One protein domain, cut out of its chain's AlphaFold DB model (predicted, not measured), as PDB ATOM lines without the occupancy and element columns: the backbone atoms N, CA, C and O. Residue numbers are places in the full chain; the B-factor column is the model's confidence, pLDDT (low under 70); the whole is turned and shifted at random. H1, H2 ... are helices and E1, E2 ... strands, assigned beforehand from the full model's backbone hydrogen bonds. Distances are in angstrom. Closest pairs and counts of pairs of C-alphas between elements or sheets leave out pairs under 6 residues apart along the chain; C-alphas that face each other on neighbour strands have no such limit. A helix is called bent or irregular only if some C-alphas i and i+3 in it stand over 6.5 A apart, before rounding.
ATOM      1  N   ARG A  27     132.730 226.040 163.793       92.56
ATOM      2  CA  ARG A  27     132.963 224.882 164.665       92.56
ATOM      3  C   ARG A  27     134.376 224.362 164.502       92.56
ATOM      4  O   ARG A  27     134.917 224.430 163.404       92.56
ATOM      5  N   GLY A  28     134.955 223.809 165.564       89.44
ATOM      6  CA  GLY A  28     136.259 223.146 165.498       89.44
ATOM      7  C   GLY A  28     137.003 223.105 166.838       89.44
ATOM      8  O   GLY A  28     136.450 223.524 167.858       89.44
ATOM      9  N   PRO A  29     138.269 222.638 166.849       81.25
ATOM     10  CA  PRO A  29     139.190 222.855 167.978       81.25
ATOM     11  C   PRO A  29     139.393 224.345 168.279       81.25
ATOM     12  O   PRO A  29     139.749 224.716 169.399       81.25
ATOM     13  N   LEU A  30     139.178 225.188 167.263       91.12
ATOM     14  CA  LEU A  30     139.431 226.621 167.208       91.12
ATOM     15  C   LEU A  30     140.903 226.990 167.337       91.12
ATOM     16  O   LEU A  30     141.386 227.656 166.450       91.12
ATOM     17  N   VAL A  31     141.644 226.570 168.363       94.00
ATOM     18  CA  VAL A  31     143.070 226.918 168.515       94.00
ATOM     19  C   VAL A  31     143.889 225.683 168.862       94.00
ATOM     20  O   VAL A  31     143.548 224.951 169.790       94.00
ATOM     21  N   VAL A  32     144.993 225.491 168.144       94.81
ATOM     22  CA  VAL A  32     145.990 224.434 168.347       94.81
ATOM     23  C   VAL A  32     147.381 225.065 168.349       94.81
ATOM     24  O   VAL A  32     147.654 225.984 167.581       94.81
ATOM     25  N   SER A  33     148.261 224.568 169.214       95.81
ATOM     26  CA  SER A  33     149.678 224.936 169.258       95.81
ATOM     27  C   SER A  33     150.489 223.737 168.790       95.81
ATOM     28  O   SER A  33     150.321 222.654 169.336       95.81
ATOM     29  N   ASP A  34     151.400 223.902 167.829       95.62
ATOM     30  CA  ASP A  34     152.192 222.770 167.314       95.62
ATOM     31  C   ASP A  34     153.090 222.135 168.390       95.62
ATOM     32  O   ASP A  34     153.559 221.004 168.234       95.62
ATOM     33  N   ARG A  35     153.305 222.836 169.509       95.50
ATOM     34  CA  ARG A  35     154.097 222.388 170.660       95.50
ATOM     35  C   ARG A  35     153.249 221.754 171.773       95.50
ATOM     36  O   ARG A  35     153.801 221.424 172.821       95.50
ATOM     37  N   TRP A  36     151.939 221.586 171.572       96.62
ATOM     38  CA  TRP A  36     151.009 221.018 172.553       96.62
ATOM     39  C   TRP A  36     149.988 220.069 171.898       96.62
ATOM     40  O   TRP A  36     149.635 220.290 170.741       96.62
ATOM     41  N   PRO A  37     149.491 219.022 172.584       96.31
ATOM     42  CA  PRO A  37     148.516 218.117 171.980       96.31
ATOM     43  C   PRO A  37     147.154 218.768 171.721       96.31
ATOM     44  O   PRO A  37     146.573 219.428 172.591       96.31
ATOM     45  N   GLU A  38     146.590 218.520 170.539       95.56
ATOM     46  CA  GLU A  38     145.211 218.882 170.230       95.56
ATOM     47  C   GLU A  38     144.235 218.009 171.038       95.56
ATOM     48  O   GLU A  38     144.284 216.782 171.008       95.56
ATOM     49  N   SER A  39     143.342 218.654 171.795       94.25
ATOM     50  CA  SER A  39     142.468 218.005 172.790       94.25
ATOM     51  C   SER A  39     141.019 217.861 172.299       94.25
ATOM     52  O   SER A  39     140.074 218.172 173.022       94.25
ATOM     53  N   THR A  40     140.844 217.449 171.040       90.88
ATOM     54  CA  THR A  40     139.527 217.255 170.401       90.88
ATOM     55  C   THR A  40     139.028 215.821 170.459       90.88
ATOM     56  O   THR A  40     137.840 215.562 170.639       90.88
ATOM     57  N   ASP A  41     139.935 214.878 170.253       91.75
ATOM     58  CA  ASP A  41     139.645 213.459 170.219       91.75
ATOM     59  C   ASP A  41     140.907 212.670 170.557       91.75
ATOM     60  O   ASP A  41     142.030 213.144 170.363       91.75
ATOM     61  N   MET A  42     140.727 211.457 171.079       88.88
ATOM     62  CA  MET A  42     141.857 210.646 171.541       88.88
ATOM     63  C   MET A  42     142.838 210.283 170.420       88.88
ATOM     64  O   MET A  42     144.025 210.116 170.695       88.88
ATOM     65  N   PHE A  43     142.379 210.159 169.169       90.81
ATOM     66  CA  PHE A  43     143.256 209.774 168.067       90.81
ATOM     67  C   PHE A  43     144.193 210.927 167.703       90.81
ATOM     68  O   PHE A  43     145.412 210.748 167.687       90.81
ATOM     69  N   THR A  44     143.642 212.122 167.495       93.38
ATOM     70  CA  THR A  44     144.408 213.345 167.243       93.38
ATOM     71  C   THR A  44     145.365 213.639 168.397       93.38
ATOM     72  O   THR A  44     146.561 213.806 168.153       93.38
ATOM     73  N   TRP A  45     144.873 213.588 169.639       95.19
ATOM     74  CA  TRP A  45     145.691 213.774 170.837       95.19
ATOM     75  C   TRP A  45     146.871 212.796 170.870       95.19
ATOM     76  O   TRP A  45     148.014 213.200 171.054       95.19
ATOM     77  N   SER A  46     146.630 211.511 170.602       91.69
ATOM     78  CA  SER A  46     147.690 210.498 170.645       91.69
ATOM     79  C   SER A  46     148.746 210.627 169.553       91.69
ATOM     80  O   SER A  46     149.932 210.399 169.782       91.69
ATOM     81  N   ARG A  47     148.334 211.023 168.350       94.56
ATOM     82  CA  ARG A  47     149.281 211.324 167.283       94.56
ATOM     83  C   ARG A  47     150.180 212.479 167.714       94.56
ATOM     84  O   ARG A  47     151.383 212.427 167.477       94.56
ATOM     85  N   ASP A  48     149.608 213.496 168.355       96.56
ATOM     86  CA  ASP A  48     150.378 214.643 168.819       96.56
ATOM     87  C   ASP A  48     151.325 214.305 169.965       96.56
ATOM     88  O   ASP A  48     152.468 214.741 169.908       96.56
ATOM     89  N   ILE A  49     150.929 213.508 170.963       96.00
ATOM     90  CA  ILE A  49     151.860 213.146 172.046       96.00
ATOM     91  C   ILE A  49     153.046 212.331 171.515       96.00
ATOM     92  O   ILE A  49     154.186 212.595 171.891       96.00
ATOM     93  N   PHE A  50     152.810 211.409 170.571       96.81
ATOM     94  CA  PHE A  50     153.895 210.644 169.957       96.81
ATOM     95  C   PHE A  50     154.809 211.543 169.134       96.81
ATOM     96  O   PHE A  50     156.022 211.384 169.204       96.81
ATOM     97  N   ARG A  51     154.243 212.526 168.427       97.19
ATOM     98  CA  ARG A  51     154.992 213.548 167.690       97.19
ATOM     99  C   ARG A  51     155.819 214.457 168.567       97.19
ATOM    100  O   ARG A  51     156.966 214.752 168.244       97.19
ATOM    101  N   LEU A  52     155.253 214.913 169.673       95.81
ATOM    102  CA  LEU A  52     155.939 215.801 170.601       95.81
ATOM    103  C   LEU A  52     157.099 215.094 171.307       95.81
ATOM    104  O   LEU A  52     158.114 215.737 171.579       95.81
ATOM    105  N   ASP A  53     156.980 213.787 171.538       94.31
ATOM    106  CA  ASP A  53     158.049 212.964 172.108       94.31
ATOM    107  C   ASP A  53     158.987 212.351 171.044       94.31
ATOM    108  O   ASP A  53     160.021 211.786 171.403       94.31
ATOM    109  N   GLY A  54     158.665 212.464 169.748       96.44
ATOM    110  CA  GLY A  54     159.455 211.921 168.636       96.44
ATOM    111  C   GLY A  54     159.458 210.390 168.558       96.44
ATOM    112  O   GLY A  54     160.484 209.787 168.232       96.44
ATOM    113  N   VAL A  55     158.339 209.751 168.910       95.62
ATOM    114  CA  VAL A  55     158.192 208.288 168.996       95.62
ATOM    115  C   VAL A  55     157.175 207.703 168.014       95.62
ATOM    116  O   VAL A  55     156.846 206.521 168.114       95.62
ATOM    117  N   GLU A  56     156.673 208.462 167.036       95.38
ATOM    118  CA  GLU A  56     155.643 207.984 166.094       95.38
ATOM    119  C   GLU A  56     156.068 206.710 165.353       95.38
ATOM    120  O   GLU A  56     155.263 205.799 165.131       95.38
ATOM    121  N   HIS A  57     157.352 206.650 164.999       94.81
ATOM    122  CA  HIS A  57     157.976 205.559 164.255       94.81
ATOM    123  C   HIS A  57     158.820 204.625 165.136       94.81
ATOM    124  O   HIS A  57     159.513 203.755 164.610       94.81
ATOM    125  N   SER A  58     158.763 204.797 166.458       93.81
ATOM    126  CA  SER A  58     159.487 203.969 167.423       93.81
ATOM    127  C   SER A  58     158.737 202.667 167.740       93.81
ATOM    128  O   SER A  58     157.680 202.364 167.177       93.81
ATOM    129  N   SER A  59     159.311 201.875 168.649       93.19
ATOM    130  CA  SER A  59     158.737 200.620 169.140       93.19
ATOM    131  C   SER A  59     157.357 200.817 169.799       93.19
ATOM    132  O   SER A  59     156.988 201.923 170.213       93.19
ATOM    133  N   GLU A  60     156.565 199.744 169.928       94.56
ATOM    134  CA  GLU A  60     155.303 199.811 170.688       94.56
ATOM    135  C   GLU A  60     155.570 200.139 172.156       94.56
ATOM    136  O   GLU A  60     154.808 200.893 172.760       94.56
ATOM    137  N   ARG A  61     156.696 199.659 172.692       91.38
ATOM    138  CA  ARG A  61     157.202 200.032 174.013       91.38
ATOM    139  C   ARG A  61     157.373 201.538 174.179       91.38
ATOM    140  O   ARG A  61     156.826 202.097 175.127       91.38
ATOM    141  N   ASP A  62     158.110 202.198 173.293       90.56
ATOM    142  CA  ASP A  62     158.420 203.624 173.464       90.56
ATOM    143  C   ASP A  62     157.163 204.489 173.335       90.56
ATOM    144  O   ASP A  62     156.958 205.418 174.119       90.56
ATOM    145  N   ARG A  63     156.258 204.121 172.419       94.19
ATOM    146  CA  ARG A  63     154.936 204.755 172.316       94.19
ATOM    147  C   ARG A  63     154.089 204.519 173.560       94.19
ATOM    148  O   ARG A  63     153.458 205.453 174.037       94.19
ATOM    149  N   ALA A  64     154.099 203.317 174.134       93.62
ATOM    150  CA  ALA A  64     153.371 203.031 175.367       93.62
ATOM    151  C   ALA A  64     153.907 203.838 176.561       93.62
ATOM    152  O   ALA A  64     153.126 204.325 177.375       93.62
ATOM    153  N   ILE A  65     155.228 204.038 176.644       90.44
ATOM    154  CA  ILE A  65     155.864 204.886 177.663       90.44
ATOM    155  C   ILE A  65     155.467 206.357 177.485       90.44
ATOM    156  O   ILE A  65     155.100 207.010 178.463       90.44
ATOM    157  N   SER A  66     155.523 206.873 176.254       91.62
ATOM    158  CA  SER A  66     155.066 208.231 175.933       91.62
ATOM    159  C   SER A  66     153.589 208.406 176.298       91.62
ATOM    160  O   SER A  66     153.246 209.284 177.091       91.62
ATOM    161  N   PHE A  67     152.727 207.492 175.840       94.19
ATOM    162  CA  PHE A  67     151.303 207.483 176.172       94.19
ATOM    163  C   PHE A  67     151.063 207.501 177.684       94.19
ATOM    164  O   PHE A  67     150.294 208.328 178.170       94.19
ATOM    165  N   PHE A  68     151.754 206.643 178.436       91.56
ATOM    166  CA  PHE A  68     151.662 206.597 179.893       91.56
ATOM    167  C   PHE A  68     151.981 207.955 180.537       91.56
ATOM    168  O   PHE A  68     151.236 208.429 181.398       91.56
ATOM    169  N   ASN A  69     153.079 208.594 180.120       88.25
ATOM    170  CA  ASN A  69     153.519 209.872 180.682       88.25
ATOM    171  C   ASN A  69     152.503 210.990 180.409       88.25
ATOM    172  O   ASN A  69     152.149 211.734 181.328       88.25
ATOM    173  N   TRP A  70     151.997 211.076 179.179       92.56
ATOM    174  CA  TRP A  70     151.022 212.089 178.777       92.56
ATOM    175  C   TRP A  70     149.629 211.848 179.356       92.56
ATOM    176  O   TRP A  70     148.977 212.805 179.774       92.56
ATOM    177  N   LEU A  71     149.183 210.592 179.458       92.75
ATOM    178  CA  LEU A  71     147.923 210.253 180.121       92.75
ATOM    179  C   LEU A  71     147.918 210.768 181.561       92.75
ATOM    180  O   LEU A  71     146.950 211.392 181.979       92.75
ATOM    181  N   ARG A  72     149.019 210.577 182.296       86.75
ATOM    182  CA  ARG A  72     149.154 211.083 183.670       86.75
ATOM    183  C   ARG A  72     149.221 212.600 183.763       86.75
ATOM    184  O   ARG A  72     148.894 213.151 184.806       86.75
ATOM    185  N   LEU A  73     149.702 213.279 182.724       88.12
ATOM    186  CA  LEU A  73     149.673 214.739 182.670       88.12
ATOM    187  C   LEU A  73     148.235 215.236 182.496       88.12
ATOM    188  O   LEU A  73     147.817 216.143 183.210       88.12
ATOM    189  N   TYR A  74     147.490 214.629 181.571       91.88
ATOM    190  CA  TYR A  74     146.141 215.059 181.209       91.88
ATOM    191  C   TYR A  74     145.061 214.615 182.188       91.88
ATOM    192  O   TYR A  74     144.128 215.366 182.428       91.88
ATOM    193  N   ASN A  75     145.175 213.418 182.759       88.62
ATOM    194  CA  ASN A  75     144.292 212.920 183.800       88.62
ATOM    195  C   ASN A  75     145.126 212.778 185.069       88.62
ATOM    196  O   ASN A  75     145.895 211.840 185.205       88.62
ATOM    197  N   HIS A 102     136.425 211.027 176.813       95.00
ATOM    198  CA  HIS A 102     136.770 212.407 176.452       95.00
ATOM    199  C   HIS A 102     136.514 213.357 177.616       95.00
ATOM    200  O   HIS A 102     137.306 214.264 177.859       95.00
ATOM    201  N   LYS A 103     135.439 213.133 178.378       95.06
ATOM    202  CA  LYS A 103     135.144 213.959 179.551       95.06
ATOM    203  C   LYS A 103     136.208 213.808 180.626       95.06
ATOM    204  O   LYS A 103     136.720 214.809 181.120       95.06
ATOM    205  N   HIS A 104     136.605 212.580 180.945       93.06
ATOM    206  CA  HIS A 104     137.676 212.346 181.919       93.06
ATOM    207  C   HIS A 104     139.010 212.948 181.485       93.06
ATOM    208  O   HIS A 104     139.692 213.580 182.292       93.06
ATOM    209  N   LEU A 105     139.377 212.768 180.215       93.31
ATOM    210  CA  LEU A 105     140.678 213.193 179.711       93.31
ATOM    211  C   LEU A 105     140.750 214.706 179.473       93.31
ATOM    212  O   LEU A 105     141.750 215.325 179.821       93.31
ATOM    213  N   PHE A 106     139.704 215.302 178.897       94.50
ATOM    214  CA  PHE A 106     139.754 216.678 178.411       94.50
ATOM    215  C   PHE A 106     138.902 217.666 179.216       94.50
ATOM    216  O   PHE A 106     139.299 218.826 179.347       94.50
ATOM    217  N   VAL A 107     137.754 217.246 179.762       94.19
ATOM    218  CA  VAL A 107     136.861 218.144 180.522       94.19
ATOM    219  C   VAL A 107     137.288 218.252 181.973       94.19
ATOM    220  O   VAL A 107     137.496 219.355 182.452       94.19
ATOM    221  N   TYR A 108     137.445 217.129 182.663       90.88
ATOM    222  CA  TYR A 108     137.824 217.130 184.072       90.88
ATOM    223  C   TYR A 108     139.340 217.185 184.230       90.88
ATOM    224  O   TYR A 108     139.868 217.984 185.001       90.88
ATOM    225  N   GLY A 109     140.060 216.363 183.466       89.75
ATOM    226  CA  GLY A 109     141.510 216.259 183.572       89.75
ATOM    227  C   GLY A 109     141.980 215.647 184.898       89.75
ATOM    228  O   GLY A 109     143.113 215.860 185.330       89.75
ATOM    229  N   TRP A 110     141.108 214.891 185.568       86.69
ATOM    230  CA  TRP A 110     141.420 214.173 186.799       86.69
ATOM    231  C   TRP A 110     140.576 212.900 186.958       86.69
ATOM    232  O   TRP A 110     139.594 212.693 186.243       86.69
ATOM    233  N   GLY A 111     140.970 212.016 187.873       85.12
ATOM    234  CA  GLY A 111     140.212 210.810 188.236       85.12
ATOM    235  C   GLY A 111     141.074 209.771 188.948       85.12
ATOM    236  O   GLY A 111     142.284 209.917 188.979       85.12
ATOM    237  N   TYR A 112     140.484 208.711 189.508       83.62
ATOM    238  CA  TYR A 112     141.240 207.602 190.115       83.62
ATOM    239  C   TYR A 112     141.914 206.652 189.102       83.62
ATOM    240  O   TYR A 112     141.865 206.818 187.881       83.62
ATOM    241  N   CYS A 113     142.539 205.599 189.634       86.94
ATOM    242  CA  CYS A 113     143.202 204.537 188.888       86.94
ATOM    243  C   CYS A 113     142.268 203.775 187.918       86.94
ATOM    244  O   CYS A 113     142.693 203.386 186.826       86.94
ATOM    245  N   SER A 114     140.973 203.644 188.232       89.00
ATOM    246  CA  SER A 114     139.983 203.094 187.290       89.00
ATOM    247  C   SER A 114     139.719 204.028 186.103       89.00
ATOM    248  O   SER A 114     139.611 203.562 184.974       89.00
ATOM    249  N   THR A 115     139.715 205.347 186.309       90.38
ATOM    250  CA  THR A 115     139.598 206.339 185.229       90.38
ATOM    251  C   THR A 115     140.772 206.251 184.258       90.38
ATOM    252  O   THR A 115     140.575 206.123 183.051       90.38
ATOM    253  N   HIS A 116     141.997 206.241 184.788       90.81
ATOM    254  CA  HIS A 116     143.211 206.095 183.984       90.81
ATOM    255  C   HIS A 116     143.201 204.821 183.143       90.81
ATOM    256  O   HIS A 116     143.497 204.849 181.952       90.81
ATOM    257  N   SER A 117     142.868 203.693 183.767       93.50
ATOM    258  CA  SER A 117     142.876 202.400 183.090       93.50
ATOM    259  C   SER A 117     141.756 202.259 182.059       93.50
ATOM    260  O   SER A 117     141.988 201.636 181.030       93.50
ATOM    261  N   MET A 118     140.589 202.884 182.260       94.12
ATOM    262  CA  MET A 118     139.554 202.992 181.221       94.12
ATOM    263  C   MET A 118     140.037 203.789 180.006       94.12
ATOM    264  O   MET A 118     139.812 203.367 178.872       94.12
ATOM    265  N   ILE A 119     140.716 204.922 180.229       95.06
ATOM    266  CA  ILE A 119     141.287 205.716 179.134       95.06
ATOM    267  C   ILE A 119     142.358 204.898 178.408       95.06
ATOM    268  O   ILE A 119     142.336 204.836 177.185       95.06
ATOM    269  N   ALA A 120     143.249 204.226 179.141       95.81
ATOM    270  CA  ALA A 120     144.286 203.377 178.563       95.81
ATOM    271  C   ALA A 120     143.728 202.192 177.767       95.81
ATOM    272  O   ALA A 120     144.206 201.923 176.665       95.81
ATOM    273  N   GLU A 121     142.704 201.519 178.294       96.06
ATOM    274  CA  GLU A 121     141.994 200.450 177.597       96.06
ATOM    275  C   GLU A 121     141.411 200.965 176.277       96.06
ATOM    276  O   GLU A 121     141.723 200.423 175.214       96.06
ATOM    277  N   GLY A 122     140.602 202.028 176.337       95.00
ATOM    278  CA  GLY A 122     139.920 202.545 175.157       95.00
ATOM    279  C   GLY A 122     140.867 203.120 174.121       95.00
ATOM    280  O   GLY A 122     140.768 202.797 172.939       95.00
ATOM    281  N   PHE A 123     141.839 203.911 174.567       95.38
ATOM    282  CA  PHE A 123     142.846 204.488 173.694       95.38
ATOM    283  C   PHE A 123     143.638 203.412 172.948       95.38
ATOM    284  O   PHE A 123     143.712 203.438 171.720       95.38
ATOM    285  N   TRP A 124     144.234 202.464 173.675       96.56
ATOM    286  CA  TRP A 124     145.170 201.523 173.067       96.56
ATOM    287  C   TRP A 124     144.461 200.525 172.149       96.56
ATOM    288  O   TRP A 124     145.006 200.166 171.107       96.56
ATOM    289  N   GLN A 125     143.225 200.123 172.477       95.62
ATOM    290  CA  GLN A 125     142.408 199.298 171.582       95.62
ATOM    291  C   GLN A 125     142.080 200.024 170.269       95.62
ATOM    292  O   GLN A 125     142.229 199.433 169.198       95.62
ATOM    293  N   GLU A 126     141.688 201.302 170.327       94.62
ATOM    294  CA  GLU A 126     141.421 202.113 169.128       94.62
ATOM    295  C   GLU A 126     142.689 202.359 168.302       94.62
ATOM    296  O   GLU A 126     142.688 202.172 167.084       94.62
ATOM    297  N   TYR A 127     143.792 202.718 168.961       94.12
ATOM    298  CA  TYR A 127     145.071 202.987 168.307       94.12
ATOM    299  C   TYR A 127     145.615 201.750 167.578       94.12
ATOM    300  O   TYR A 127     145.977 201.823 166.402       94.12
ATOM    301  N   MET A 128     145.607 200.597 168.252       94.75
ATOM    302  CA  MET A 128     146.062 199.325 167.685       94.75
ATOM    303  C   MET A 128     145.040 198.684 166.742       94.75
ATOM    304  O   MET A 128     145.369 197.716 166.056       94.75
ATOM    305  N   LYS A 129     143.808 199.207 166.702       94.62
ATOM    306  CA  LYS A 129     142.666 198.633 165.976       94.62
ATOM    307  C   LYS A 129     142.417 197.166 166.347       94.62
ATOM    308  O   LYS A 129     142.085 196.347 165.491       94.62
ATOM    309  N   ASP A 130     142.575 196.841 167.628       96.19
ATOM    310  CA  ASP A 130     142.387 195.495 168.164       96.19
ATOM    311  C   ASP A 130     141.823 195.557 169.590       96.19
ATOM    312  O   ASP A 130     142.455 196.080 170.509       96.19
ATOM    313  N   SER A 131     140.649 194.955 169.792       95.38
ATOM    314  CA  SER A 131     139.938 194.921 171.079       95.38
ATOM    315  C   SER A 131     140.649 194.094 172.151       95.38
ATOM    316  O   SER A 131     140.266 194.109 173.319       95.38
ATOM    317  N   LEU A 132     141.682 193.343 171.773       95.12
ATOM    318  CA  LEU A 132     142.534 192.566 172.665       95.12
ATOM    319  C   LEU A 132     143.880 193.249 172.931       95.12
ATOM    320  O   LEU A 132     144.720 192.663 173.617       95.12
ATOM    321  N   ALA A 133     144.117 194.447 172.384       97.00
ATOM    322  CA  ALA A 133     145.388 195.145 172.542       97.00
ATOM    323  C   ALA A 133     145.617 195.674 173.962       97.00
ATOM    324  O   ALA A 133     146.763 195.900 174.333       97.00
ATOM    325  N   ALA A 134     144.573 195.862 174.763       97.12
ATOM    326  CA  ALA A 134     144.709 196.286 176.148       97.12
ATOM    327  C   ALA A 134     143.680 195.613 177.047       97.12
ATOM    328  O   ALA A 134     142.550 195.349 176.631       97.12
ATOM    329  N   ASP A 135     144.090 195.381 178.291       95.62
ATOM    330  CA  ASP A 135     143.218 194.936 179.369       95.62
ATOM    331  C   ASP A 135     143.274 195.935 180.507       95.62
ATOM    332  O   ASP A 135     144.356 196.284 180.988       95.62
ATOM    333  N   ARG A 136     142.102 196.290 181.017       95.56
ATOM    334  CA  ARG A 136     141.999 196.751 182.389       95.56
ATOM    335  C   ARG A 136     142.088 195.557 183.331       95.56
ATOM    336  O   ARG A 136     141.470 194.516 183.084       95.56
ATOM    337  N   VAL A 137     142.870 195.705 184.392       95.12
ATOM    338  CA  VAL A 137     143.055 194.675 185.418       95.12
ATOM    339  C   VAL A 137     142.828 195.260 186.803       95.12
ATOM    340  O   VAL A 137     143.049 196.446 187.031       95.12
ATOM    341  N   ILE A 138     142.382 194.429 187.731       94.94
ATOM    342  CA  ILE A 138     142.063 194.816 189.100       94.94
ATOM    343  C   ILE A 138     142.775 193.871 190.055       94.94
ATOM    344  O   ILE A 138     142.877 192.675 189.789       94.94
ATOM    345  N   VAL A 139     143.243 194.421 191.171       93.12
ATOM    346  CA  VAL A 139     143.691 193.674 192.342       93.12
ATOM    347  C   VAL A 139     142.840 194.063 193.548       93.12
ATOM    348  O   VAL A 139     142.469 195.228 193.700       93.12
ATOM    349  N   MET A 140     142.505 193.083 194.385       92.94
ATOM    350  CA  MET A 140     141.927 193.319 195.707       92.94
ATOM    351  C   MET A 140     143.049 193.269 196.737       92.94
ATOM    352  O   MET A 140     143.771 192.267 196.775       92.94
ATOM    353  N   HIS A 141     143.167 194.308 197.561       89.06
ATOM    354  CA  HIS A 141     144.182 194.331 198.604       89.06
ATOM    355  C   HIS A 141     143.754 193.554 199.850       89.06
ATOM    356  O   HIS A 141     142.563 193.478 200.165       89.06
ATOM    357  N   GLU A 142     144.719 192.991 200.575       87.25
ATOM    358  CA  GLU A 142     144.458 192.291 201.842       87.25
ATOM    359  C   GLU A 142     143.925 193.240 202.931       87.25
ATOM    360  O   GLU A 142     143.041 192.862 203.700       87.25
ATOM    361  N   ASP A 143     144.381 194.500 202.937       82.75
ATOM    362  CA  ASP A 143     143.862 195.573 203.803       82.75
ATOM    363  C   ASP A 143     142.478 196.099 203.368       82.75
ATOM    364  O   ASP A 143     141.894 196.961 204.031       82.75
ATOM    365  N   GLY A 144     141.924 195.535 202.293       81.06
ATOM    366  CA  GLY A 144     140.629 195.874 201.731       81.06
ATOM    367  C   GLY A 144     140.696 196.919 200.615       81.06
ATOM    368  O   GLY A 144     141.601 197.743 200.507       81.06
ATOM    369  N   GLY A 145     139.664 196.901 199.771       85.00
ATOM    370  CA  GLY A 145     139.551 197.789 198.618       85.00
ATOM    371  C   GLY A 145     140.188 197.224 197.350       85.00
ATOM    372  O   GLY A 145     140.892 196.214 197.354       85.00
ATOM    373  N   TYR A 146     139.888 197.892 196.240       90.19
ATOM    374  CA  TYR A 146     140.368 197.525 194.916       90.19
ATOM    375  C   TYR A 146     141.316 198.583 194.375       90.19
ATOM    376  O   TYR A 146     141.106 199.783 194.565       90.19
ATOM    377  N   HIS A 147     142.317 198.131 193.631       89.94
ATOM    378  CA  HIS A 147     143.166 198.986 192.817       89.94
ATOM    379  C   HIS A 147     143.097 198.532 191.365       89.94
ATOM    380  O   HIS A 147     143.163 197.341 191.061       89.94
ATOM    381  N   THR A 148     142.890 199.485 190.461       92.12
ATOM    382  CA  THR A 148     142.730 199.216 189.033       92.12
ATOM    383  C   THR A 148     143.966 199.677 188.280       92.12
ATOM    384  O   THR A 148     144.412 200.811 188.415       92.12
ATOM    385  N   MET A 149     144.501 198.799 187.450       93.25
ATOM    386  CA  MET A 149     145.682 199.017 186.629       93.25
ATOM    387  C   MET A 149     145.341 198.613 185.194       93.25
ATOM    388  O   MET A 149     144.192 198.297 184.867       93.25
ATOM    389  N   TYR A 150     146.322 198.622 184.307       94.94
ATOM    390  CA  TYR A 150     146.112 198.148 182.950       94.94
ATOM    391  C   TYR A 150     147.350 197.451 182.419       94.94
ATOM    392  O   TYR A 150     148.459 197.586 182.931       94.94
ATOM    393  N   ARG A 151     147.148 196.669 181.371       95.06
ATOM    394  CA  ARG A 151     148.239 196.095 180.601       95.06
ATOM    395  C   ARG A 151     147.994 196.312 179.126       95.06
ATOM    396  O   ARG A 151     146.877 196.152 178.636       95.06
ATOM    397  N   LEU A 152     149.059 196.672 178.433       96.81
ATOM    398  CA  LEU A 152     149.071 196.931 177.005       96.81
ATOM    399  C   LEU A 152     149.803 195.780 176.328       96.81
ATOM    400  O   LEU A 152     150.805 195.289 176.846       96.81
ATOM    401  N   ARG A 153     149.296 195.315 175.192       96.94
ATOM    402  CA  ARG A 153     149.977 194.324 174.369       96.94
ATOM    403  C   ARG A 153     150.966 195.056 173.473       96.94
ATOM    404  O   ARG A 153     150.546 195.824 172.612       96.94
ATOM    405  N   LEU A 154     152.243 194.802 173.719       95.25
ATOM    406  CA  LEU A 154     153.408 195.377 173.068       95.25
ATOM    407  C   LEU A 154     154.191 194.244 172.399       95.25
ATOM    408  O   LEU A 154     154.585 193.283 173.062       95.25
ATOM    409  N   GLU A 155     154.381 194.317 171.085       93.06
ATOM    410  CA  GLU A 155     155.175 193.357 170.304       93.06
ATOM    411  C   GLU A 155     154.749 191.894 170.561       93.06
ATOM    412  O   GLU A 155     155.558 190.970 170.668       93.06
ATOM    413  N   GLY A 156     153.437 191.680 170.708       92.12
ATOM    414  CA  GLY A 156     152.831 190.368 170.951       92.12
ATOM    415  C   GLY A 156     152.830 189.890 172.410       92.12
ATOM    416  O   GLY A 156     152.300 188.812 172.679       92.12
ATOM    417  N   LYS A 157     153.359 190.666 173.363       93.19
ATOM    418  CA  LYS A 157     153.361 190.339 174.801       93.19
ATOM    419  C   LYS A 157     152.638 191.405 175.601       93.19
ATOM    420  O   LYS A 157     152.628 192.561 175.217       93.19
ATOM    421  N   PHE A 158     152.028 191.035 176.719       95.12
ATOM    422  CA  PHE A 158     151.474 192.040 177.619       95.12
ATOM    423  C   PHE A 158     152.570 192.678 178.474       95.12
ATOM    424  O   PHE A 158     153.587 192.056 178.789       95.12
ATOM    425  N   SER A 159     152.332 193.934 178.816       93.69
ATOM    426  CA  SER A 159     153.181 194.771 179.646       93.69
ATOM    427  C   SER A 159     152.299 195.593 180.570       93.69
ATOM    428  O   SER A 159     151.308 196.172 180.127       93.69
ATOM    429  N   ALA A 160     152.646 195.619 181.847       92.00
ATOM    430  CA  ALA A 160     151.842 196.173 182.916       92.00
ATOM    431  C   ALA A 160     152.204 197.630 183.221       92.00
ATOM    432  O   ALA A 160     153.375 198.015 183.284       92.00
ATOM    433  N   PHE A 161     151.155 198.420 183.427       91.56
ATOM    434  CA  PHE A 161     151.200 199.846 183.696       91.56
ATOM    435  C   PHE A 161     150.216 200.188 184.810       91.56
ATOM    436  O   PHE A 161     149.091 199.689 184.873       91.56
ATOM    437  N   ASP A 162     150.629 201.106 185.665       87.38
ATOM    438  CA  ASP A 162     149.889 201.514 186.839       87.38
ATOM    439  C   ASP A 162     149.973 203.032 187.005       87.38
ATOM    440  O   ASP A 162     151.057 203.612 187.080       87.38
ATOM    441  N   ALA A 163     148.815 203.685 187.093       78.56
ATOM    442  CA  ALA A 163     148.713 205.131 187.264       78.56
ATOM    443  C   ALA A 163     149.428 205.654 188.527       78.56
ATOM    444  O   ALA A 163     149.907 206.792 188.523       78.56
ATOM    445  N   ARG A 164     149.523 204.837 189.585       76.94
ATOM    446  CA  ARG A 164     150.178 205.192 190.854       76.94
ATOM    447  C   ARG A 164     151.667 204.819 190.894       76.94
ATOM    448  O   ARG A 164     152.430 205.484 191.590       76.94
ATOM    449  N   TYR A 165     152.091 203.803 190.135       73.69
ATOM    450  CA  TYR A 165     153.417 203.171 190.286       73.69
ATOM    451  C   TYR A 165     154.307 203.229 189.054       73.69
ATOM    452  O   TYR A 165     155.502 202.963 189.165       73.69
ATOM    453  N   GLY A 166     153.771 203.560 187.880       78.19
ATOM    454  CA  GLY A 166     154.532 203.499 186.639       78.19
ATOM    455  C   GLY A 166     154.423 202.149 185.941       78.19
ATOM    456  O   GLY A 166     153.370 201.522 185.893       78.19
ATOM    457  N   TYR A 167     155.539 201.715 185.373       81.19
ATOM    458  CA  TYR A 167     155.709 200.422 184.717       81.19
ATOM    459  C   TYR A 167     157.033 199.799 185.168       81.19
ATOM    460  O   TYR A 167     157.901 200.489 185.710       81.19
ATOM    461  N   TYR A 168     157.205 198.500 184.932       80.00
ATOM    462  CA  TYR A 168     158.330 197.725 185.463       80.00
ATOM    463  C   TYR A 168     159.163 197.140 184.323       80.00
ATOM    464  O   TYR A 168     158.616 196.489 183.447       80.00
ATOM    465  N   LEU A 169     160.477 197.352 184.313       80.19
ATOM    466  CA  LEU A 169     161.424 196.834 183.320       80.19
ATOM    467  C   LEU A 169     162.091 195.542 183.812       80.19
ATOM    468  O   LEU A 169     162.356 195.400 184.998       80.19
ATOM    469  N   LEU A 170     162.407 194.604 182.922       78.00
ATOM    470  CA  LEU A 170     162.978 193.310 183.331       78.00
ATOM    471  C   LEU A 170     164.435 193.383 183.838       78.00
ATOM    472  O   LEU A 170     164.782 192.635 184.743       78.00
ATOM    473  N   GLU A 171     165.297 194.229 183.258       69.69
ATOM    474  CA  GLU A 171     166.758 194.098 183.468       69.69
ATOM    475  C   GLU A 171     167.501 195.408 183.723       69.69
ATOM    476  O   GLU A 171     168.301 195.520 184.656       69.69
ATOM    477  N   LYS A 172     167.306 196.391 182.845       73.75
ATOM    478  CA  LYS A 172     168.029 197.657 182.876       73.75
ATOM    479  C   LYS A 172     167.269 198.716 182.114       73.75
ATOM    480  O   LYS A 172     166.337 198.447 181.366       73.75
ATOM    481  N   ASP A 173     167.727 199.933 182.289       70.00
ATOM    482  CA  ASP A 173     167.157 201.080 181.641       70.00
ATOM    483  C   ASP A 173     167.747 201.317 180.243       70.00
ATOM    484  O   ASP A 173     168.636 202.151 180.059       70.00
ATOM    485  N   THR A 174     167.291 200.540 179.261       78.38
ATOM    486  CA  THR A 174     167.694 200.696 177.857       78.38
ATOM    487  C   THR A 174     166.495 200.592 176.913       78.38
ATOM    488  O   THR A 174     165.452 200.069 177.319       78.38
ATOM    489  N   PRO A 175     166.601 201.087 175.665       74.25
ATOM    490  CA  PRO A 175     165.526 200.979 174.675       74.25
ATOM    491  C   PRO A 175     165.054 199.537 174.428       74.25
ATOM    492  O   PRO A 175     163.887 199.308 174.136       74.25
ATOM    493  N   GLU A 176     165.934 198.552 174.613       78.62
ATOM    494  CA  GLU A 176     165.654 197.128 174.382       78.62
ATOM    495  C   GLU A 176     164.978 196.440 175.581       78.62
ATOM    496  O   GLU A 176     164.589 195.274 175.500       78.62
ATOM    497  N   ALA A 177     164.861 197.124 176.722       83.12
ATOM    498  CA  ALA A 177     164.363 196.515 177.945       83.12
ATOM    499  C   ALA A 177     162.845 196.321 177.905       83.12
ATOM    500  O   ALA A 177     162.081 197.283 177.896       83.12
ATOM    501  N   ARG A 178     162.382 195.074 177.975       87.19
ATOM    502  CA  ARG A 178     160.947 194.764 178.028       87.19
ATOM    503  C   ARG A 178     160.292 195.300 179.306       87.19
ATOM    504  O   ARG A 178     160.875 195.206 180.387       87.19
ATOM    505  N   ILE A 179     159.041 195.749 179.187       89.81
ATOM    506  CA  ILE A 179     158.156 195.996 180.330       89.81
ATOM    507  C   ILE A 179     157.507 194.670 180.783       89.81
ATOM    508  O   ILE A 179     156.917 193.943 179.976       89.81
ATOM    509  N   LEU A 180     157.635 194.341 182.067       89.25
ATOM    510  CA  LEU A 180     157.077 193.154 182.718       89.25
ATOM    511  C   LEU A 180     155.550 193.116 182.615       89.25
ATOM    512  O   LEU A 180     154.908 194.159 182.593       89.25
ATOM    513  N   ASP A 181     154.984 191.908 182.581       91.12
ATOM    514  CA  ASP A 181     153.561 191.681 182.873       91.12
ATOM    515  C   ASP A 181     153.431 191.204 184.330       91.12
ATOM    516  O   ASP A 181     154.433 191.027 185.031       91.12
ATOM    517  N   TRP A 182     152.203 190.988 184.792       87.75
ATOM    518  CA  TRP A 182     151.891 190.658 186.186       87.75
ATOM    519  C   TRP A 182     152.507 189.352 186.701       87.75
ATOM    520  O   TRP A 182     152.782 189.242 187.893       87.75
ATOM    521  N   ASP A 183     152.792 188.395 185.816       82.69
ATOM    522  CA  ASP A 183     153.515 187.170 186.166       82.69
ATOM    523  C   ASP A 183     154.961 187.445 186.614       82.69
ATOM    524  O   ASP A 183     155.480 186.749 187.482       82.69
ATOM    525  N   GLY A 184     155.595 188.481 186.055       83.62
ATOM    526  CA  GLY A 184     156.937 188.931 186.422       83.62
ATOM    527  C   GLY A 184     156.971 190.004 187.511       83.62
ATOM    528  O   GLY A 184     157.996 190.135 188.177       83.62
ATOM    529  N   ILE A 185     155.892 190.773 187.695       82.50
ATOM    530  CA  ILE A 185     155.821 191.817 188.734       82.50
ATOM    531  C   ILE A 185     155.806 191.209 190.131       82.50
ATOM    532  O   ILE A 185     156.490 191.732 190.995       82.50
ATOM    533  N   GLY A 186     155.124 190.083 190.348       76.50
ATOM    534  CA  GLY A 186     155.077 189.461 191.676       76.50
ATOM    535  C   GLY A 186     156.381 188.806 192.159       76.50
ATOM    536  O   GLY A 186     156.367 188.092 193.156       76.50
ATOM    537  N   ASP A 187     157.498 188.982 191.448       85.19
ATOM    538  CA  ASP A 187     158.832 188.684 191.973       85.19
ATOM    539  C   ASP A 187     159.444 189.976 192.530       85.19
ATOM    540  O   ASP A 187     159.869 190.857 191.773       85.19
ATOM    541  N   ASP A 188     159.535 190.067 193.858       84.81
ATOM    542  CA  ASP A 188     160.107 191.210 194.575       84.81
ATOM    543  C   ASP A 188     161.467 191.642 194.023       84.81
ATOM    544  O   ASP A 188     161.777 192.834 194.007       84.81
ATOM    545  N   LYS A 189     162.295 190.710 193.524       85.81
ATOM    546  CA  LYS A 189     163.601 191.056 192.943       85.81
ATOM    547  C   LYS A 189     163.454 191.964 191.732       85.81
ATOM    548  O   LYS A 189     164.251 192.888 191.575       85.81
ATOM    549  N   ASN A 190     162.432 191.739 190.911       82.19
ATOM    550  CA  ASN A 190     162.153 192.566 189.746       82.19
ATOM    551  C   ASN A 190     161.672 193.957 190.172       82.19
ATOM    552  O   ASN A 190     162.160 194.962 189.652       82.19
ATOM    553  N   ILE A 191     160.775 194.048 191.159       80.69
ATOM    554  CA  ILE A 191     160.300 195.341 191.685       80.69
ATOM    555  C   ILE A 191     161.453 196.129 192.326       80.69
ATOM    556  O   ILE A 191     161.621 197.324 192.061       80.69
ATOM    557  N   LEU A 192     162.284 195.464 193.131       83.50
ATOM    558  CA  LEU A 192     163.430 196.069 193.808       83.50
ATOM    559  C   LEU A 192     164.504 196.526 192.812       83.50
ATOM    560  O   LEU A 192     165.015 197.639 192.951       83.50
ATOM    561  N   ALA A 193     164.803 195.735 191.775       79.19
ATOM    562  CA  ALA A 193     165.739 196.118 190.714       79.19
ATOM    563  C   ALA A 193     165.273 197.375 189.956       79.19
ATOM    564  O   ALA A 193     166.074 198.252 189.628       79.19
ATOM    565  N   ASN A 194     163.958 197.517 189.770       76.75
ATOM    566  CA  ASN A 194     163.347 198.668 189.111       76.75
ATOM    567  C   ASN A 194     163.491 199.990 189.864       76.75
ATOM    568  O   ASN A 194     163.380 201.053 189.249       76.75
ATOM    569  N   ARG A 195     163.740 199.959 191.179       75.19
ATOM    570  CA  ARG A 195     163.754 201.159 192.031       75.19
ATOM    571  C   ARG A 195     164.696 202.255 191.522       75.19
ATOM    572  O   ARG A 195     164.416 203.431 191.735       75.19
ATOM    573  N   HIS A 196     165.778 201.879 190.842       72.06
ATOM    574  CA  HIS A 196     166.859 202.789 190.459       72.06
ATOM    575  C   HIS A 196     166.974 203.065 188.951       72.06
ATOM    576  O   HIS A 196     167.862 203.813 188.539       72.06
ATOM    577  N   TYR A 197     166.109 202.494 188.108       71.06
ATOM    578  CA  TYR A 197     166.170 202.714 186.660       71.06
ATOM    579  C   TYR A 197     165.824 204.159 186.282       71.06
ATOM    580  O   TYR A 197     164.883 204.752 186.811       71.06
ATOM    581  N   LYS A 198     166.598 204.740 185.356       61.88
ATOM    582  CA  LYS A 198     166.501 206.163 185.008       61.88
ATOM    583  C   LYS A 198     165.279 206.482 184.128       61.88
ATOM    584  O   LYS A 198     164.651 207.495 184.415       61.88
ATOM    585  N   ASN A 199     164.936 205.626 183.166       53.84
ATOM    586  CA  ASN A 199     163.765 205.658 182.288       53.84
ATOM    587  C   ASN A 199     162.762 204.542 182.618       53.84
ATOM    588  O   ASN A 199     161.858 204.296 181.831       53.84
ATOM    589  N   ARG A 200     162.819 203.915 183.805       59.91
ATOM    590  CA  ARG A 200     161.534 203.597 184.452       59.91
ATOM    591  C   ARG A 200     160.805 204.933 184.541       59.91
ATOM    592  O   ARG A 200     161.471 205.916 184.868       59.91
ATOM    593  N   CYS A 201     159.502 205.009 184.251       50.66
ATOM    594  CA  CYS A 201     158.751 206.215 184.601       50.66
ATOM    595  C   CYS A 201     158.965 206.394 186.098       50.66
ATOM    596  O   CYS A 201     158.433 205.605 186.879       50.66
ATOM    597  N   ARG A 202     159.882 207.294 186.479       54.22
ATOM    598  CA  ARG A 202     160.327 207.437 187.859       54.22
ATOM    599  C   ARG A 202     159.053 207.795 188.598       54.22
ATOM    600  O   ARG A 202     158.484 208.843 188.291       54.22
ATOM    601  N   PRO A 203     158.509 206.895 189.428       50.91
ATOM    602  CA  PRO A 203     157.136 207.052 189.838       50.91
ATOM    603  C   PRO A 203     157.079 208.329 190.653       50.91
ATOM    604  O   PRO A 203     157.776 208.458 191.657       50.91
ATOM    605  N   PHE A 204     156.218 209.255 190.247       51.53
ATOM    606  CA  PHE A 204     155.484 209.994 191.250       51.53
ATOM    607  C   PHE A 204     154.618 208.949 191.945       51.53
ATOM    608  O   PHE A 204     153.499 208.678 191.508       51.53
ATOM    609  N   PHE A 205     155.186 208.265 192.933       57.03
ATOM    610  CA  PHE A 205     154.358 207.605 193.910       57.03
ATOM    611  C   PHE A 205     153.607 208.725 194.607       57.03
ATOM    612  O   PHE A 205     154.229 209.639 195.145       57.03
ATOM    613  N   GLU A 206     152.284 208.673 194.579       57.12
ATOM    614  CA  GLU A 206     151.485 209.638 195.336       57.12
ATOM    615  C   GLU A 206     151.878 209.589 196.815       57.12
ATOM    616  O   GLU A 206     152.026 210.620 197.454       57.12
ATOM    617  N   PHE A 207     152.159 208.374 197.305       66.69
ATOM    618  CA  PHE A 207     152.740 208.096 198.614       66.69
ATOM    619  C   PHE A 207     153.935 207.153 198.428       66.69
ATOM    620  O   PHE A 207     153.740 205.938 198.416       66.69
ATOM    621  N   PRO A 208     155.169 207.670 198.268       64.62
ATOM    622  CA  PRO A 208     156.369 206.885 197.945       64.62
ATOM    623  C   PRO A 208     156.564 205.591 198.710       64.62
ATOM    624  O   PRO A 208     156.931 204.582 198.116       64.62
ATOM    625  N   GLN A 209     156.300 205.615 200.006       69.75
ATOM    626  CA  GLN A 209     156.481 204.455 200.868       69.75
ATOM    627  C   GLN A 209     155.312 203.478 200.705       69.75
ATOM    628  O   GLN A 209     155.514 202.346 200.276       69.75
ATOM    629  N   LYS A 210     154.087 203.956 200.954       74.94
ATOM    630  CA  LYS A 210     152.874 203.131 200.950       74.94
ATOM    631  C   LYS A 210     152.579 202.514 199.593       74.94
ATOM    632  O   LYS A 210     152.182 201.356 199.529       74.94
ATOM    633  N   GLU A 211     152.714 203.300 198.525       76.06
ATOM    634  CA  GLU A 211     152.492 202.760 197.197       76.06
ATOM    635  C   GLU A 211     153.587 201.721 196.946       76.06
ATOM    636  O   GLU A 211     153.257 200.554 196.905       76.06
ATOM    637  N   PHE A 212     154.886 202.037 196.971       77.38
ATOM    638  CA  PHE A 212     155.929 201.022 196.726       77.38
ATOM    639  C   PHE A 212     155.766 199.694 197.502       77.38
ATOM    640  O   PHE A 212     155.957 198.633 196.912       77.38
ATOM    641  N   GLU A 213     155.365 199.733 198.776       80.94
ATOM    642  CA  GLU A 213     155.037 198.538 199.573       80.94
ATOM    643  C   GLU A 213     153.904 197.697 198.968       80.94
ATOM    644  O   GLU A 213     154.046 196.487 198.825       80.94
ATOM    645  N   ARG A 214     152.810 198.327 198.542       82.00
ATOM    646  CA  ARG A 214     151.670 197.664 197.892       82.00
ATOM    647  C   ARG A 214     152.013 197.037 196.540       82.00
ATOM    648  O   ARG A 214     151.393 196.048 196.167       82.00
ATOM    649  N   ALA A 215     153.020 197.539 195.820       82.12
ATOM    650  CA  ALA A 215     153.516 196.839 194.628       82.12
ATOM    651  C   ALA A 215     154.157 195.497 194.991       82.12
ATOM    652  O   ALA A 215     153.963 194.528 194.262       82.12
ATOM    653  N   LEU A 216     154.882 195.432 196.114       87.31
ATOM    654  CA  LEU A 216     155.498 194.197 196.622       87.31
ATOM    655  C   LEU A 216     154.458 193.199 197.156       87.31
ATOM    656  O   LEU A 216     154.776 192.038 197.378       87.31
ATOM    657  N   TRP A 217     153.211 193.622 197.375       89.75
ATOM    658  CA  TRP A 217     152.147 192.706 197.791       89.75
ATOM    659  C   TRP A 217     151.640 191.842 196.632       89.75
ATOM    660  O   TRP A 217     151.149 190.739 196.876       89.75
ATOM    661  N   ILE A 218     151.781 192.311 195.384       89.25
ATOM    662  CA  ILE A 218     151.292 191.616 194.189       89.25
ATOM    663  C   ILE A 218     151.942 190.236 194.077       89.25
ATOM    664  O   ILE A 218     153.161 190.095 194.086       89.25
ATOM    665  N   LYS A 219     151.122 189.197 193.908       89.31
ATOM    666  CA  LYS A 219     151.591 187.806 193.843       89.31
ATOM    667  C   LYS A 219     151.879 187.369 192.400       89.31
ATOM    668  O   LYS A 219     151.113 187.716 191.498       89.31
ATOM    669  N   PRO A 220     152.917 186.541 192.159       82.81
ATOM    670  CA  PRO A 220     153.343 186.137 190.818       82.81
ATOM    671  C   PRO A 220     152.434 185.030 190.270       82.81
ATOM    672  O   PRO A 220     152.796 183.852 190.221       82.81
ATOM    673  N   LYS A 221     151.205 185.392 189.894       84.19
ATOM    674  CA  LYS A 221     150.219 184.470 189.321       84.19
ATOM    675  C   LYS A 221     149.697 184.975 187.972       84.19
ATOM    676  O   LYS A 221     149.656 186.183 187.744       84.19
ATOM    677  N   PRO A 222     149.268 184.065 187.076       83.69
ATOM    678  CA  PRO A 222     148.611 184.452 185.834       83.69
ATOM    679  C   PRO A 222     147.357 185.299 186.083       83.69
ATOM    680  O   PRO A 222     146.623 185.073 187.042       83.69
ATOM    681  N   VAL A 223     147.086 186.231 185.167       91.62
ATOM    682  CA  VAL A 223     145.901 187.096 185.221       91.62
ATOM    683  C   VAL A 223     144.627 186.279 184.985       91.62
ATOM    684  O   VAL A 223     144.486 185.633 183.943       91.62
ATOM    685  N   PHE A 224     143.668 186.359 185.908       95.12
ATOM    686  CA  PHE A 224     142.354 185.733 185.740       95.12
ATOM    687  C   PHE A 224     141.499 186.467 184.702       95.12
ATOM    688  O   PHE A 224     141.612 187.676 184.512       95.12
ATOM    689  N   ALA A 225     140.607 185.738 184.029       94.75
ATOM    690  CA  ALA A 225     139.776 186.297 182.962       94.75
ATOM    691  C   ALA A 225     138.690 187.274 183.452       94.75
ATOM    692  O   ALA A 225     138.231 188.090 182.655       94.75
ATOM    693  N   SER A 226     138.280 187.179 184.719       95.62
ATOM    694  CA  SER A 226     137.283 188.041 185.362       95.62
ATOM    695  C   SER A 226     137.362 187.929 186.887       95.62
ATOM    696  O   SER A 226     137.992 186.998 187.404       95.62
ATOM    697  N   GLU A 227     136.686 188.833 187.602       94.75
ATOM    698  CA  GLU A 227     136.499 188.731 189.057       94.75
ATOM    699  C   GLU A 227     135.839 187.402 189.445       94.75
ATOM    700  O   GLU A 227     136.327 186.703 190.330       94.75
ATOM    701  N   ASP A 228     134.780 187.001 188.738       95.62
ATOM    702  CA  ASP A 228     134.084 185.736 188.991       95.62
ATOM    703  C   ASP A 228     135.010 184.526 188.843       95.62
ATOM    704  O   ASP A 228     134.964 183.611 189.662       95.62
ATOM    705  N   ALA A 229     135.887 184.521 187.832       96.06
ATOM    706  CA  ALA A 229     136.859 183.447 187.640       96.06
ATOM    707  C   ALA A 229     137.896 183.408 188.774       96.06
ATOM    708  O   ALA A 229     138.267 182.328 189.237       96.06
ATOM    709  N   TRP A 230     138.340 184.577 189.239       95.44
ATOM    710  CA  TRP A 230     139.244 184.704 190.382       95.44
ATOM    711  C   TRP A 230     138.588 184.210 191.685       95.44
ATOM    712  O   TRP A 230     139.180 183.392 192.398       95.44
ATOM    713  N   ARG A 231     137.330 184.605 191.945       94.25
ATOM    714  CA  ARG A 231     136.534 184.149 193.100       94.25
ATOM    715  C   ARG A 231     136.252 182.650 193.049       94.25
ATOM    716  O   ARG A 231     136.430 181.967 194.053       94.25
ATOM    717  N   ALA A 232     135.850 182.126 191.893       95.75
ATOM    718  CA  ALA A 232     135.558 180.705 191.704       95.75
ATOM    719  C   ALA A 232     136.793 179.818 191.916       95.75
ATOM    720  O   ALA A 232     136.669 178.689 192.384       95.75
ATOM    721  N   ALA A 233     137.985 180.337 191.619       94.56
ATOM    722  CA  ALA A 233     139.244 179.657 191.900       94.56
ATOM    723  C   ALA A 233     139.642 179.679 193.389       94.56
ATOM    724  O   ALA A 233     140.653 179.076 193.743       94.56
ATOM    725  N   GLY A 234     138.890 180.370 194.259       92.69
ATOM    726  CA  GLY A 234     139.227 180.521 195.678       92.69
ATOM    727  C   GLY A 234     140.571 181.222 195.885       92.69
ATOM    728  O   GLY A 234     141.303 180.895 196.818       92.69
ATOM    729  N   THR A 235     140.933 182.123 194.968       89.81
ATOM    730  CA  THR A 235     142.258 182.744 194.960       89.81
ATOM    731  C   THR A 235     142.359 183.818 196.039       89.81
ATOM    732  O   THR A 235     141.417 184.552 196.316       89.81
ATOM    733  N   GLU A 236     143.533 183.898 196.653       90.00
ATOM    734  CA  GLU A 236     143.892 184.900 197.654       90.00
ATOM    735  C   GLU A 236     143.920 186.347 197.100       90.00
ATOM    736  O   GLU A 236     144.051 186.536 195.883       90.00
ATOM    737  N   PRO A 237     143.839 187.369 197.982       92.50
ATOM    738  CA  PRO A 237     144.117 188.763 197.634       92.50
ATOM    739  C   PRO A 237     145.494 188.943 196.984       92.50
ATOM    740  O   PRO A 237     146.366 188.071 197.081       92.50
ATOM    741  N   GLU A 238     145.686 190.106 196.361       92.81
ATOM    742  CA  GLU A 238     146.908 190.505 195.649       92.81
ATOM    743  C   GLU A 238     147.185 189.760 194.334       92.81
ATOM    744  O   GLU A 238     148.276 189.827 193.767       92.81
ATOM    745  N   VAL A 239     146.176 189.060 193.811       93.44
ATOM    746  CA  VAL A 239     146.217 188.423 192.492       93.44
ATOM    747  C   VAL A 239     145.279 189.154 191.540       93.44
ATOM    748  O   VAL A 239     144.119 189.401 191.865       93.44
ATOM    749  N   VAL A 240     145.787 189.495 190.356       93.88
ATOM    750  CA  VAL A 240     145.060 190.325 189.392       93.88
ATOM    751  C   VAL A 240     144.043 189.546 188.553       93.88
ATOM    752  O   VAL A 240     144.271 188.405 188.138       93.88
ATOM    753  N   PHE A 241     142.942 190.209 188.208       95.38
ATOM    754  CA  PHE A 241     141.928 189.722 187.271       95.38
ATOM    755  C   PHE A 241     141.529 190.805 186.264       95.38
ATOM    756  O   PHE A 241     141.674 191.994 186.531       95.38
ATOM    757  N   ARG A 242     141.054 190.412 185.077       96.00
ATOM    758  CA  ARG A 242     140.610 191.354 184.037       96.00
ATOM    759  C   ARG A 242     139.228 191.924 184.344       96.00
ATOM    760  O   ARG A 242     138.365 191.224 184.864       96.00
ATOM    761  N   ASP A 243     139.010 193.163 183.924       95.12
ATOM    762  CA  ASP A 243     137.712 193.840 183.978       95.12
ATOM    763  C   ASP A 243     137.574 194.811 182.799       95.12
ATOM    764  O   ASP A 243     137.630 196.032 182.948       95.12
TER     765      ASP A 243
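This is residues 27 to 75 and 102 to 243 of the 581 residues of an uncharacterized protein of Candidatus Glassbacteria bacterium RIFCSPLOWO2_12_FULL_58_11 (UniProt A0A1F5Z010). A small, strongly twisted sheet of three strands sits in the middle, with H2 and H4 packed over one face and H1 crossing H2 on the side away from the sheet. The other face is covered only in part, by the short helix H5, while long loops, H6, H7 and H8 make a looser half, and residues 27 to 41 lie beyond H1 at one end of the long axis. The printed part has 191 residues, with eight named helices and three named strands in the order H1 H2 H3 H4 E1 E2 E3 H5 H6 H7 H8. The sheet order is E1 E2 E3, antiparallel, and the class is mixed, helices and strands. The whole is compact by its radius of gyration of the C-alphas, 16.6 A, yet elongated, spanning 54 by 35 by 32 A.

Start at residue 27 and pass 15 residues to C-alpha 42 at (141.857, 210.646, 171.541), where H1 begins; it runs to residue 53, 16.4 A. H2, residues 60 to 74, covers 20.7 A. After the cut come H3, residues 102 to 108, and H4, residues 113 to 128, 22.0 A long. H3 is irregular, but only just: C-alphas 105 and 108 are 6.53 A apart. Find E1 at residues 134 to 140, E2 at 146 to 154, 25.5 A, and E3 at 157 to 162. Then read H5, residues 182 to 185, H6, 188 to 194, H7, 208 to 217, and H8, 227 to 232, ending at C-alpha 232 at (135.558, 180.705, 191.704).

Begin with the meander E1 E2 E3, each strand the antiparallel neighbour of the one before. Look for N 137 and O 149, 2.9 A, between E1 and E2, and N 154 and O 157, 2.7 A, between E2 and E3. Residues 241 to 242 pair antiparallel with residues 137 to 138 of E1. H4 is on the sheet at a height of 8.2 A, over E1 and E2; its closest C-alphas to E2 are Ser 114 and Thr 148, 5.1 A. H2 is on the same face, H5 on the opposite face. H1 touches H2 about perpendicular at 73 degrees, closest at C-alphas Phe 50 and Arg 63, 6.4 A. H2 and H3 only just touch, with 3 pairs of C-alphas within 8 A, closest at Tyr 74 and Leu 105, 6.0 A. H6 and H7 form a helical hairpin, only just touching with 3 such pairs, closest at Asp 188 and Leu 216, 5.9 A. H8 touches no helix. Every O i to N i+4 pair is within hydrogen-bond range in H1, H2, H4, H6, H7 and H8, and 2 of 3 in H3; H5 is too short for one.

The C-alphas farthest apart, Arg 27 and Gly 234, are 54.5 A apart. Residues 76 to 101 are not printed, and C-alphas 75 and 102 are 10.5 A apart across the cut. The links E3 to H5 and H6 to H7 are long. Mean pLDDT of the printed part is 87.8; look for values under 70 at residue 171 and residues 198 to 209.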